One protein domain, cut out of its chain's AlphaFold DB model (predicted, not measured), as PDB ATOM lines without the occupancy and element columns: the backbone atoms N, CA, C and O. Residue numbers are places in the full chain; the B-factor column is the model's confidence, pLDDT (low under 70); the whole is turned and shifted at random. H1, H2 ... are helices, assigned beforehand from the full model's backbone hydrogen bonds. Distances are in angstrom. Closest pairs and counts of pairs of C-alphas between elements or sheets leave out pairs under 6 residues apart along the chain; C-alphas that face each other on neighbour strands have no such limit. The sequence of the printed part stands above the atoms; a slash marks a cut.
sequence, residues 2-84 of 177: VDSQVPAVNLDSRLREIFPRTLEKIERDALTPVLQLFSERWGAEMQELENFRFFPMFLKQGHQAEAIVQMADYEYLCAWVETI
ATOM      1  N   VAL A   2       4.926  13.603  16.041       36.62
ATOM      2  CA  VAL A   2       4.023  13.054  17.055       36.62
ATOM      3  C   VAL A   2       3.689  11.649  16.583       36.62
ATOM      4  O   VAL A   2       2.955  11.502  15.608       36.62
ATOM      5  N   ASP A   3       4.279  10.645  17.229       38.22
ATOM      6  CA  ASP A   3       3.837   9.260  17.111       38.22
ATOM      7  C   ASP A   3       2.391   9.198  17.605       38.22
ATOM      8  O   ASP A   3       2.113   9.100  18.798       38.22
ATOM      9  N   SER A   4       1.452   9.322  16.670       36.78
ATOM     10  CA  SER A   4       0.056   8.984  16.912       36.78
ATOM     11  C   SER A   4      -0.032   7.463  16.910       36.78
ATOM     12  O   SER A   4      -0.394   6.852  15.909       36.78
ATOM     13  N   GLN A   5       0.361   6.841  18.021       37.94
ATOM     14  CA  GLN A   5      -0.027   5.465  18.300       37.94
ATOM     15  C   GLN A   5      -1.531   5.479  18.561       37.94
ATOM     16  O   GLN A   5      -1.987   5.681  19.684       37.94
ATOM     17  N   VAL A   6      -2.308   5.318  17.488       43.09
ATOM     18  CA  VAL A   6      -3.696   4.875  17.595       43.09
ATOM     19  C   VAL A   6      -3.641   3.579  18.408       43.09
ATOM     20  O   VAL A   6      -2.898   2.673  18.014       43.09
ATOM     21  N   PRO A   7      -4.313   3.489  19.569       46.47
ATOM     22  CA  PRO A   7      -4.267   2.276  20.366       46.47
ATOM     23  C   PRO A   7      -4.756   1.137  19.479       46.47
ATOM     24  O   PRO A   7      -5.856   1.215  18.932       46.47
ATOM     25  N   ALA A   8      -3.912   0.119  19.294       53.28
ATOM     26  CA  ALA A   8      -4.310  -1.096  18.610       53.28
ATOM     27  C   ALA A   8      -5.577  -1.589  19.306       53.28
ATOM     28  O   ALA A   8      -5.545  -1.952  20.485       53.28
ATOM     29  N   VAL A   9      -6.706  -1.500  18.605       58.78
ATOM     30  CA  VAL A   9      -7.974  -2.032  19.079       58.78
ATOM     31  C   VAL A   9      -7.699  -3.472  19.493       58.78
ATOM     32  O   VAL A   9      -7.160  -4.250  18.704       58.78
ATOM     33  N   ASN A  10      -8.001  -3.820  20.747       78.25
ATOM     34  CA  ASN A  10      -7.886  -5.203  21.185       78.25
ATOM     35  C   ASN A  10      -8.968  -5.999  20.447       78.25
ATOM     36  O   ASN A  10     -10.123  -6.039  20.873       78.25
ATOM     37  N   LEU A  11      -8.582  -6.564  19.303       82.38
ATOM     38  CA  LEU A  11      -9.463  -7.265  18.381       82.38
ATOM     39  C   LEU A  11     -10.251  -8.369  19.087       82.38
ATOM     40  O   LEU A  11     -11.449  -8.488  18.860       82.38
ATOM     41  N   ASP A  12      -9.614  -9.117  19.992       83.31
ATOM     42  CA  ASP A  12     -10.289 -10.147  20.792       83.31
ATOM     43  C   ASP A  12     -11.399  -9.540  21.662       83.31
ATOM     44  O   ASP A  12     -12.525 -10.033  21.659       83.31
ATOM     45  N   SER A  13     -11.131  -8.415  22.331       86.56
ATOM     46  CA  SER A  13     -12.147  -7.721  23.132       86.56
ATOM     47  C   SER A  13     -13.338  -7.268  22.283       86.56
ATOM     48  O   SER A  13     -14.478  -7.414  22.716       86.56
ATOM     49  N   ARG A  14     -13.096  -6.737  21.078       89.31
ATOM     50  CA  ARG A  14     -14.173  -6.296  20.176       89.31
ATOM     51  C   ARG A  14     -14.951  -7.463  19.591       89.31
ATOM     52  O   ARG A  14     -16.170  -7.397  19.516       89.31
ATOM     53  N   LEU A  15     -14.270  -8.547  19.223       91.56
ATOM     54  CA  LEU A  15     -14.932  -9.762  18.760       91.56
ATOM     55  C   LEU A  15     -15.829 -10.348  19.854       91.56
ATOM     56  O   LEU A  15     -16.930 -10.783  19.549       91.56
ATOM     57  N   ARG A  16     -15.415 -10.310  21.124       91.88
ATOM     58  CA  ARG A  16     -16.255 -10.751  22.253       91.88
ATOM     59  C   ARG A  16     -17.439  -9.838  22.532       91.88
ATOM     60  O   ARG A  16     -18.470 -10.324  22.978       91.88
ATOM     61  N   GLU A  17     -17.290  -8.541  22.291       92.75
ATOM     62  CA  GLU A  17     -18.385  -7.577  22.406       92.75
ATOM     63  C   GLU A  17     -19.436  -7.799  21.311       92.75
ATOM     64  O   GLU A  17     -20.629  -7.807  21.600       92.75
ATOM     65  N   ILE A  18     -18.989  -8.008  20.069       94.62
ATOM     66  CA  ILE A  18     -19.872  -8.118  18.904       94.62
ATOM     67  C   ILE A  18     -20.450  -9.530  18.768       94.62
ATOM     68  O   ILE A  18     -21.621  -9.654  18.443       94.62
ATOM     69  N   PHE A  19     -19.667 -10.582  19.031       95.69
ATOM     70  CA  PHE A  19     -20.010 -11.988  18.752       95.69
ATOM     71  C   PHE A  19     -20.030 -12.896  19.999       95.69
ATOM     72  O   PHE A  19     -19.447 -13.988  19.971       95.69
ATOM     73  N   PRO A  20     -20.624 -12.479  21.131       94.38
ATOM     74  CA  PRO A  20     -20.464 -13.187  22.398       94.38
ATOM     75  C   PRO A  20     -20.904 -14.654  22.318       94.38
ATOM     76  O   PRO A  20     -20.149 -15.542  22.719       94.38
ATOM     77  N   ARG A  21     -22.082 -14.939  21.745       94.31
ATOM     78  CA  ARG A  21     -22.617 -16.307  21.688       94.31
ATOM     79  C   ARG A  21     -21.924 -17.139  20.623       94.31
ATOM     80  O   ARG A  21     -21.695 -18.327  20.838       94.31
ATOM     81  N   THR A  22     -21.567 -16.541  19.488       94.94
ATOM     82  CA  THR A  22     -20.812 -17.244  18.441       94.94
ATOM     83  C   THR A  22     -19.479 -17.747  18.991       94.94
ATOM     84  O   THR A  22     -19.145 -18.920  18.819       94.94
ATOM     85  N   LEU A  23     -18.729 -16.898  19.703       93.38
ATOM     86  CA  LEU A  23     -17.433 -17.292  20.261       93.38
ATOM     87  C   LEU A  23     -17.557 -18.314  21.398       93.38
ATOM     88  O   LEU A  23     -16.658 -19.132  21.565       93.38
ATOM     89  N   GLU A  24     -18.652 -18.297  22.162       91.12
ATOM     90  CA  GLU A  24     -18.949 -19.334  23.162       91.12
ATOM     91  C   GLU A  24     -19.209 -20.711  22.535       91.12
ATOM     92  O   GLU A  24     -18.946 -21.735  23.171       91.12
ATOM     93  N   LYS A  25     -19.734 -20.744  21.303       89.44
ATOM     94  CA  LYS A  25     -20.078 -21.978  20.585       89.44
ATOM     95  C   LYS A  25     -18.935 -22.581  19.788       89.44
ATOM     96  O   LYS A  25     -18.936 -23.790  19.569       89.44
ATOM     97  N   ILE A  26     -17.970 -21.774  19.364       87.75
ATOM     98  CA  ILE A  26     -16.743 -22.299  18.765       87.75
ATOM     99  C   ILE A  26     -15.993 -23.082  19.850       87.75
ATOM    100  O   ILE A  26     -15.742 -22.571  20.941       87.75
ATOM    101  N   GLU A  27     -15.646 -24.338  19.557       76.81
ATOM    102  CA  GLU A  27     -14.940 -25.201  20.508       76.81
ATOM    103  C   GLU A  27     -13.683 -24.509  21.051       76.81
ATOM    104  O   GLU A  27     -12.927 -23.890  20.299       76.81
ATOM    105  N   ARG A  28     -13.429 -24.632  22.362       69.69
ATOM    106  CA  ARG A  28     -12.320 -23.924  23.031       69.69
ATOM    107  C   ARG A  28     -10.962 -24.167  22.370       69.69
ATOM    108  O   ARG A  28     -10.176 -23.229  22.263       69.69
ATOM    109  N   ASP A  29     -10.718 -25.386  21.895       70.31
ATOM    110  CA  ASP A  29      -9.455 -25.766  21.250       70.31
ATOM    111  C   ASP A  29      -9.347 -25.238  19.805       70.31
ATOM    112  O   ASP A  29      -8.245 -25.060  19.288       70.31
ATOM    113  N   ALA A  30     -10.480 -24.923  19.166       78.44
ATOM    114  CA  ALA A  30     -10.553 -24.339  17.826       78.44
ATOM    115  C   ALA A  30     -10.600 -22.800  17.840       78.44
ATOM    116  O   ALA A  30     -10.203 -22.161  16.865       78.44
ATOM    117  N   LEU A  31     -11.046 -22.190  18.944       81.25
ATOM    118  CA  LEU A  31     -11.256 -20.747  19.050       81.25
ATOM    119  C   LEU A  31      -9.957 -19.948  18.883       81.25
ATOM    120  O   LEU A  31      -9.912 -19.010  18.091       81.25
ATOM    121  N   THR A  32      -8.889 -20.320  19.592       82.12
ATOM    122  CA  THR A  32      -7.613 -19.584  19.534       82.12
ATOM    123  C   THR A  32      -7.005 -19.579  18.121       82.12
ATOM    124  O   THR A  32      -6.694 -18.492  17.632       82.12
ATOM    125  N   PRO A  33      -6.891 -20.724  17.409       83.50
ATOM    126  CA  PRO A  33      -6.447 -20.735  16.013       83.50
ATOM    127  C   PRO A  33      -7.320 -19.897  15.069       83.50
ATOM    128  O   PRO A  33      -6.791 -19.190  14.213       83.50
ATOM    129  N   VAL A  34      -8.648 -19.947  15.229       83.62
ATOM    130  CA  VAL A  34      -9.602 -19.165  14.421       83.62
ATOM    131  C   VAL A  34      -9.366 -17.667  14.611       83.62
ATOM    132  O   VAL A  34      -9.229 -16.937  13.629       83.62
ATOM    133  N   LEU A  35      -9.265 -17.204  15.860       84.31
ATOM    134  CA  LEU A  35      -9.032 -15.794  16.176       84.31
ATOM    135  C   LEU A  35      -7.658 -15.311  15.701       84.31
ATOM    136  O   LEU A  35      -7.548 -14.202  15.181       84.31
ATOM    137  N   GLN A  36      -6.622 -16.144  15.836       84.69
ATOM    138  CA  GLN A  36      -5.285 -15.811  15.355       84.69
ATOM    139  C   GLN A  36      -5.270 -15.648  13.832       84.69
ATOM    140  O   GLN A  36      -4.817 -14.618  13.338       84.69
ATOM    141  N   LEU A  37      -5.824 -16.612  13.091       85.31
ATOM    142  CA  LEU A  37      -5.861 -16.561  11.628       85.31
ATOM    143  C   LEU A  37      -6.705 -15.379  11.119       85.31
ATOM    144  O   LEU A  37      -6.343 -14.732  10.136       85.31
ATOM    145  N   PHE A  38      -7.808 -15.062  11.804       85.88
ATOM    146  CA  PHE A  38      -8.602 -13.875  11.498       85.88
ATOM    147  C   PHE A  38      -7.803 -12.580  11.727       85.88
ATOM    148  O   PHE A  38      -7.784 -11.704  10.862       85.88
ATOM    149  N   SER A  39      -7.101 -12.482  12.858       84.62
ATOM    150  CA  SER A  39      -6.254 -11.334  13.204       84.62
ATOM    151  C   SER A  39      -5.109 -11.130  12.210       84.62
ATOM    152  O   SER A  39      -4.874 -10.011  11.760       84.62
ATOM    153  N   GLU A  40      -4.433 -12.203  11.799       84.19
ATOM    154  CA  GLU A  40      -3.354 -12.143  10.807       84.19
ATOM    155  C   GLU A  40      -3.846 -11.632   9.449       84.19
ATOM    156  O   GLU A  40      -3.133 -10.899   8.764       84.19
ATOM    157  N   ARG A  41      -5.072 -12.001   9.060       82.00
ATOM    158  CA  ARG A  41      -5.617 -11.674   7.742       82.00
ATOM    159  C   ARG A  41      -6.298 -10.311   7.677       82.00
ATOM    160  O   ARG A  41      -6.226  -9.677   6.631       82.00
ATOM    161  N   TRP A  42      -6.942  -9.864   8.756       81.00
ATOM    162  CA  TRP A  42      -7.732  -8.629   8.744       81.00
ATOM    163  C   TRP A  42      -7.500  -7.692   9.931       81.00
ATOM    164  O   TRP A  42      -8.061  -6.602   9.950       81.00
ATOM    165  N   GLY A  43      -6.679  -8.051  10.920       77.56
ATOM    166  CA  GLY A  43      -6.560  -7.296  12.174       77.56
ATOM    167  C   GLY A  43      -6.178  -5.822  12.001       77.56
ATOM    168  O   GLY A  43      -6.641  -4.984  12.771       77.56
ATOM    169  N   ALA A  44      -5.415  -5.482  10.960       75.56
ATOM    170  CA  ALA A  44      -5.059  -4.096  10.640       75.56
ATOM    171  C   ALA A  44      -6.254  -3.242  10.166       75.56
ATOM    172  O   ALA A  44      -6.248  -2.027  10.351       75.56
ATOM    173  N   GLU A  45      -7.278  -3.870   9.584       77.88
ATOM    174  CA  GLU A  45      -8.469  -3.220   9.020       77.88
ATOM    175  C   GLU A  45      -9.628  -3.150  10.038       77.88
ATOM    176  O   GLU A  45     -10.601  -2.424   9.839       77.88
ATOM    177  N   MET A  46      -9.530  -3.858  11.170       78.81
ATOM    178  CA  MET A  46     -10.603  -4.015  12.169       78.81
ATOM    179  C   MET A  46     -10.703  -2.858  13.172       78.81
ATOM    180  O   MET A  46     -10.818  -3.061  14.382       78.81
ATOM    181  N   GLN A  47     -10.657  -1.626  12.672       75.62
ATOM    182  CA  GLN A  47     -10.901  -0.431  13.485       75.62
ATOM    183  C   GLN A  47     -12.375  -0.013  13.460       75.62
ATOM    184  O   GLN A  47     -12.904   0.467  14.460       75.62
ATOM    185  N   GLU A  48     -13.047  -0.246  12.335       82.19
ATOM    186  CA  GLU A  48     -14.428   0.167  12.091       82.19
ATOM    187  C   GLU A  48     -15.378  -1.025  12.214       82.19
ATOM    188  O   GLU A  48     -15.057  -2.133  11.779       82.19
ATOM    189  N   LEU A  49     -16.567  -0.804  12.792       83.31
ATOM    190  CA  LEU A  49     -17.553  -1.870  12.996       83.31
ATOM    191  C   LEU A  49     -17.934  -2.558  11.678       83.31
ATOM    192  O   LEU A  49     -18.100  -3.772  11.653       83.31
ATOM    193  N   GLU A  50     -18.027  -1.808  10.580       84.06
ATOM    194  CA  GLU A  50     -18.401  -2.339   9.267       84.06
ATOM    195  C   GLU A  50     -17.489  -3.480   8.803       84.06
ATOM    196  O   GLU A  50     -17.966  -4.438   8.194       84.06
ATOM    197  N   ASN A  51     -16.205  -3.435   9.163       88.75
ATOM    198  CA  ASN A  51     -15.233  -4.448   8.763       88.75
ATOM    199  C   ASN A  51     -15.436  -5.774   9.506       88.75
ATOM    200  O   ASN A  51     -15.097  -6.830   8.977       88.75
ATOM    201  N   PHE A  52     -16.110  -5.780  10.661       91.38
ATOM    202  CA  PHE A  52     -16.410  -7.018  11.385       91.38
ATOM    203  C   PHE A  52     -17.377  -7.949  10.629       91.38
ATOM    204  O   PHE A  52     -17.432  -9.135  10.953       91.38
ATOM    205  N   ARG A  53     -18.031  -7.492   9.544       91.62
ATOM    206  CA  ARG A  53     -18.768  -8.365   8.602       91.62
ATOM    207  C   ARG A  53     -17.908  -9.467   7.987       91.62
ATOM    208  O   ARG A  53     -18.423 -10.484   7.526       91.62
ATOM    209  N   PHE A  54     -16.588  -9.275   7.954       91.19
ATOM    210  CA  PHE A  54     -15.670 -10.281   7.432       91.19
ATOM    211  C   PHE A  54     -15.507 -11.473   8.377       91.19
ATOM    212  O   PHE A  54     -15.074 -12.530   7.926       91.19
ATOM    213  N   PHE A  55     -15.883 -11.350   9.653       94.12
ATOM    214  CA  PHE A  55     -15.793 -12.457  10.600       94.12
ATOM    215  C   PHE A  55     -16.774 -13.599  10.263       94.12
ATOM    216  O   PHE A  55     -16.298 -14.716  10.046       94.12
ATOM    217  N   PRO A  56     -18.090 -13.367  10.063       94.56
ATOM    218  CA  PRO A  56     -18.989 -14.400   9.533       94.56
ATOM    219  C   PRO A  56     -18.518 -15.001   8.196       94.56
ATOM    220  O   PRO A  56     -18.522 -16.223   8.015       94.56
ATOM    221  N   MET A  57     -18.024 -14.167   7.269       92.69
ATOM    222  CA  MET A  57     -17.469 -14.638   5.990       92.69
ATOM    223  C   MET A  57     -16.267 -15.566   6.185       92.69
ATOM    224  O   MET A  57     -16.132 -16.569   5.480       92.69
ATOM    225  N   PHE A  58     -15.391 -15.243   7.133       93.12
ATOM    226  CA  PHE A  58     -14.239 -16.060   7.476       93.12
ATOM    227  C   PHE A  58     -14.656 -17.411   8.064       93.12
ATOM    228  O   PHE A  58     -14.152 -18.439   7.612       93.12
ATOM    229  N   LEU A  59     -15.621 -17.437   8.989       93.31
ATOM    230  CA  LEU A  59     -16.161 -18.685   9.544       93.31
ATOM    231  C   LEU A  59     -16.754 -19.576   8.442       93.31
ATOM    232  O   LEU A  59     -16.502 -20.783   8.411       93.31
ATOM    233  N   LYS A  60     -17.463 -18.972   7.479       92.44
ATOM    234  CA  LYS A  60     -18.000 -19.668   6.303       92.44
ATOM    235  C   LYS A  60     -16.899 -20.269   5.422       92.44
ATOM    236  O   LYS A  60     -17.029 -21.407   4.978       92.44
ATOM    237  N   GLN A  61     -15.811 -19.534   5.180       89.19
ATOM    238  CA  GLN A  61     -14.647 -20.030   4.425       89.19
ATOM    239  C   GLN A  61     -13.891 -21.136   5.170       89.19
ATOM    240  O   GLN A  61     -13.376 -22.054   4.542       89.19
ATOM    241  N   GLY A  62     -13.848 -21.064   6.501       85.94
ATOM    242  CA  GLY A  62     -13.269 -22.087   7.369       85.94
ATOM    243  C   GLY A  62     -14.149 -23.325   7.557       85.94
ATOM    244  O   GLY A  62     -13.821 -24.156   8.399       85.94
ATOM    245  N   HIS A  63     -15.255 -23.444   6.811       85.38
ATOM    246  CA  HIS A  63     -16.206 -24.557   6.879       85.38
ATOM    247  C   HIS A  63     -16.779 -24.810   8.282       85.38
ATOM    248  O   HIS A  63     -17.050 -25.952   8.652       85.38
ATOM    249  N   GLN A  64     -16.983 -23.746   9.064       89.94
ATOM    250  CA  GLN A  64     -17.708 -23.846  10.329       89.94
ATOM    251  C   GLN A  64     -19.155 -24.295  10.097       89.94
ATOM    252  O   GLN A  64     -19.715 -24.117   9.011       89.94
ATOM    253  N   ALA A  65     -19.766 -24.875  11.132       91.75
ATOM    254  CA  ALA A  65     -21.163 -25.288  11.076       91.75
ATOM    255  C   ALA A  65     -22.063 -24.099  10.696       91.75
ATOM    256  O   ALA A  65     -21.904 -22.999  11.225       91.75
ATOM    257  N   GLU A  66     -23.036 -24.329   9.811       93.50
ATOM    258  CA  GLU A  66     -23.923 -23.271   9.302       93.50
ATOM    259  C   GLU A  66     -24.635 -22.509  10.430       93.50
ATOM    260  O   GLU A  66     -24.780 -21.291  10.349       93.50
ATOM    261  N   ALA A  67     -25.001 -23.204  11.513       94.44
ATOM    262  CA  ALA A  67     -25.601 -22.590  12.694       94.44
ATOM    263  C   ALA A  67     -24.696 -21.511  13.317       94.44
ATOM    264  O   ALA A  67     -25.176 -20.426  13.624       94.44
ATOM    265  N   ILE A  68     -23.387 -21.771  13.428       94.56
ATOM    266  CA  ILE A  68     -22.402 -20.818  13.971       94.56
ATOM    267  C   ILE A  68     -22.270 -19.605  13.042       94.56
ATOM    268  O   ILE A  68     -22.209 -18.473  13.511       94.56
ATOM    269  N   VAL A  69     -22.262 -19.824  11.723       95.62
ATOM    270  CA  VAL A  69     -22.192 -18.726  10.745       95.62
ATOM    271  C   VAL A  69     -23.440 -17.841  10.832       95.62
ATOM    272  O   VAL A  69     -23.304 -16.626  10.919       95.62
ATOM    273  N   GLN A  70     -24.640 -18.432  10.894       96.31
ATOM    274  CA  GLN A  70     -25.895 -17.681  11.038       96.31
ATOM    275  C   GLN A  70     -25.970 -16.906  12.362       96.31
ATOM    276  O   GLN A  70     -26.493 -15.794  12.386       96.31
ATOM    277  N   MET A  71     -25.435 -17.461  13.458       96.56
ATOM    278  CA  MET A  71     -25.295 -16.728  14.722       96.56
ATOM    279  C   MET A  71     -24.380 -15.514  14.564       96.56
ATOM    280  O   MET A  71     -24.738 -14.429  15.016       96.56
ATOM    281  N   ALA A  72     -23.241 -15.681  13.891       97.19
ATOM    282  CA  ALA A  72     -22.293 -14.598  13.669       97.19
ATOM    283  C   ALA A  72     -22.902 -13.489  12.798       97.19
ATOM    284  O   ALA A  72     -22.786 -12.315  13.139       97.19
ATOM    285  N   ASP A  73     -23.582 -13.851  11.704       97.62
ATOM    286  CA  ASP A  73     -24.302 -12.900  10.850       97.62
ATOM    287  C   ASP A  73     -25.354 -12.126  11.662       97.62
ATOM    288  O   ASP A  73     -25.412 -10.900  11.598       97.62
ATOM    289  N   TYR A  74     -26.145 -12.828  12.480       97.62
ATOM    290  CA  TYR A  74     -27.144 -12.211  13.350       97.62
ATOM    291  C   TYR A  74     -26.523 -11.214  14.337       97.62
ATOM    292  O   TYR A  74     -26.969 -10.070  14.429       97.62
ATOM    293  N   GLU A  75     -25.491 -11.633  15.069       97.12
ATOM    294  CA  GLU A  75     -24.830 -10.812  16.084       97.12
ATOM    295  C   GLU A  75     -24.146  -9.578  15.471       97.12
ATOM    296  O   GLU A  75     -24.288  -8.469  15.995       97.12
ATOM    297  N   TYR A  76     -23.504  -9.734  14.306       97.25
ATOM    298  CA  TYR A  76     -22.962  -8.608  13.545       97.25
ATOM    299  C   TYR A  76     -24.050  -7.610  13.150       97.25
ATOM    300  O   TYR A  76     -23.902  -6.415  13.408       97.25
ATOM    301  N   LEU A  77     -25.142  -8.078  12.537       96.75
ATOM    302  CA  LEU A  77     -26.221  -7.198  12.091       96.75
ATOM    303  C   LEU A  77     -26.872  -6.482  13.275       96.75
ATOM    304  O   LEU A  77     -27.160  -5.292  13.181       96.75
ATOM    305  N   CYS A  78     -27.035  -7.160  14.412       96.00
ATOM    306  CA  CYS A  78     -27.484  -6.532  15.648       96.00
ATOM    307  C   CYS A  78     -26.594  -5.353  16.063       96.00
ATOM    308  O   CYS A  78     -27.116  -4.264  16.306       96.00
ATOM    309  N   ALA A  79     -25.275  -5.554  16.108       94.88
ATOM    310  CA  ALA A  79     -24.330  -4.497  16.457       94.88
ATOM    311  C   ALA A  79     -24.321  -3.367  15.413       94.88
ATOM    312  O   ALA A  79     -24.318  -2.190  15.766       94.88
ATOM    313  N   TRP A  80     -24.346  -3.708  14.121       94.25
ATOM    314  CA  TRP A  80     -24.326  -2.732  13.033       94.25
ATOM    315  C   TRP A  80     -25.556  -1.823  13.067       94.25
ATOM    316  O   TRP A  80     -25.408  -0.600  13.067       94.25
ATOM    317  N   VAL A  81     -26.760  -2.393  13.200       94.75
ATOM    318  CA  VAL A  81     -28.023  -1.636  13.263       94.75
ATOM    319  C   VAL A  81     -28.015  -0.609  14.397       94.75
ATOM    320  O   VAL A  81     -28.521   0.501  14.230       94.75
ATOM    321  N   GLU A  82     -27.412  -0.938  15.539       93.00
ATOM    322  CA  GLU A  82     -27.324  -0.026  16.683       93.00
ATOM    323  C   GLU A  82     -26.460   1.209  16.396       93.00
ATOM    324  O   GLU A  82     -26.765   2.300  16.898       93.00
ATOM    325  N   THR A  83     -25.445   1.075  15.538       90.44
ATOM    326  CA  THR A  83     -24.553   2.182  15.159       90.44
ATOM    327  C   THR A  83     -25.116   3.128  14.114       90.44
ATOM    328  O   THR A  83     -24.617   4.246  13.993       90.44
ATOM    329  N   ILE A  84     -26.166   2.728  13.393       88.50
ATOM    330  CA  ILE A  84     -26.758   3.581  12.367       88.50
ATOM    331  C   ILE A  84     -27.379   4.819  13.011       88.50
ATOM    332  O   ILE A  84     -28.256   4.735  13.880       88.50
TER     333      ILE A  84
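This is residues 2 to 84 of the 177 residues of an uncharacterized protein of Bdellovibrio sp. CG10_big_fil_rev_8_21_14_0_10_47_8 (UniProt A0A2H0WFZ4). Helices H4 and H5 fold back on each other as a helical hairpin, H2 lies along another side of H5, and H1 points end-on at H5. H3 covers the side away from H5, while residues 2 to 6 stick out as a tail. The printed part has 83 residues with five named helices, H1 to H5 in chain order, no named strand, and is all helix. It is compact, radius of gyration of the C-alphas 12.9 A, and only just elongated, spanning 46 by 31 by 19 A.

Start at H1, residues 11 to 18, and H2, residues 20 to 25: they are close but not clearly touching, Arg 16 and Leu 23 having the closest C-alphas at 6.9 A. Next comes H3, residues 28 to 42, close but not clearly touching H1, with the C-alphas of Leu 11 and Ser 39 closest at 7.3 A. H4, residues 49 to 61, and H5, residues 66 to 83, touch at a shallow tilt of 6 degrees, opposite ways; their closest C-alphas, Pro 56 and Ala 72, are 5.3 A apart. H5 touches H2 with residues 68 to 75 alone, closest at C-alphas 22 and 72, 5.7 A. H1 and H5 only just touch, with 3 pairs of C-alphas within 8 A. H3 and H5 are apart. Every O i to N i+4 pair is within hydrogen-bond range in H1, H2 and H5; H3 has 9 of 11, and H4 has 4 of 9 beside 9 of 10 O i to N i+3 pairs.

Find C-alpha 11 at (-9.463, -7.265, 18.381), where H1 begins. H3 is 21.4 A long, H4 20.3 A, and H5 26.1 A, ending at C-alpha 83, (-24.553, 2.182, 15.159).

The C-alphas of Val 2 and Ala 67, the two farthest apart, are 46.6 A apart. The printed part has no cut, and no link is long. Confidence is under 70 at residues 2 to 9 and 28.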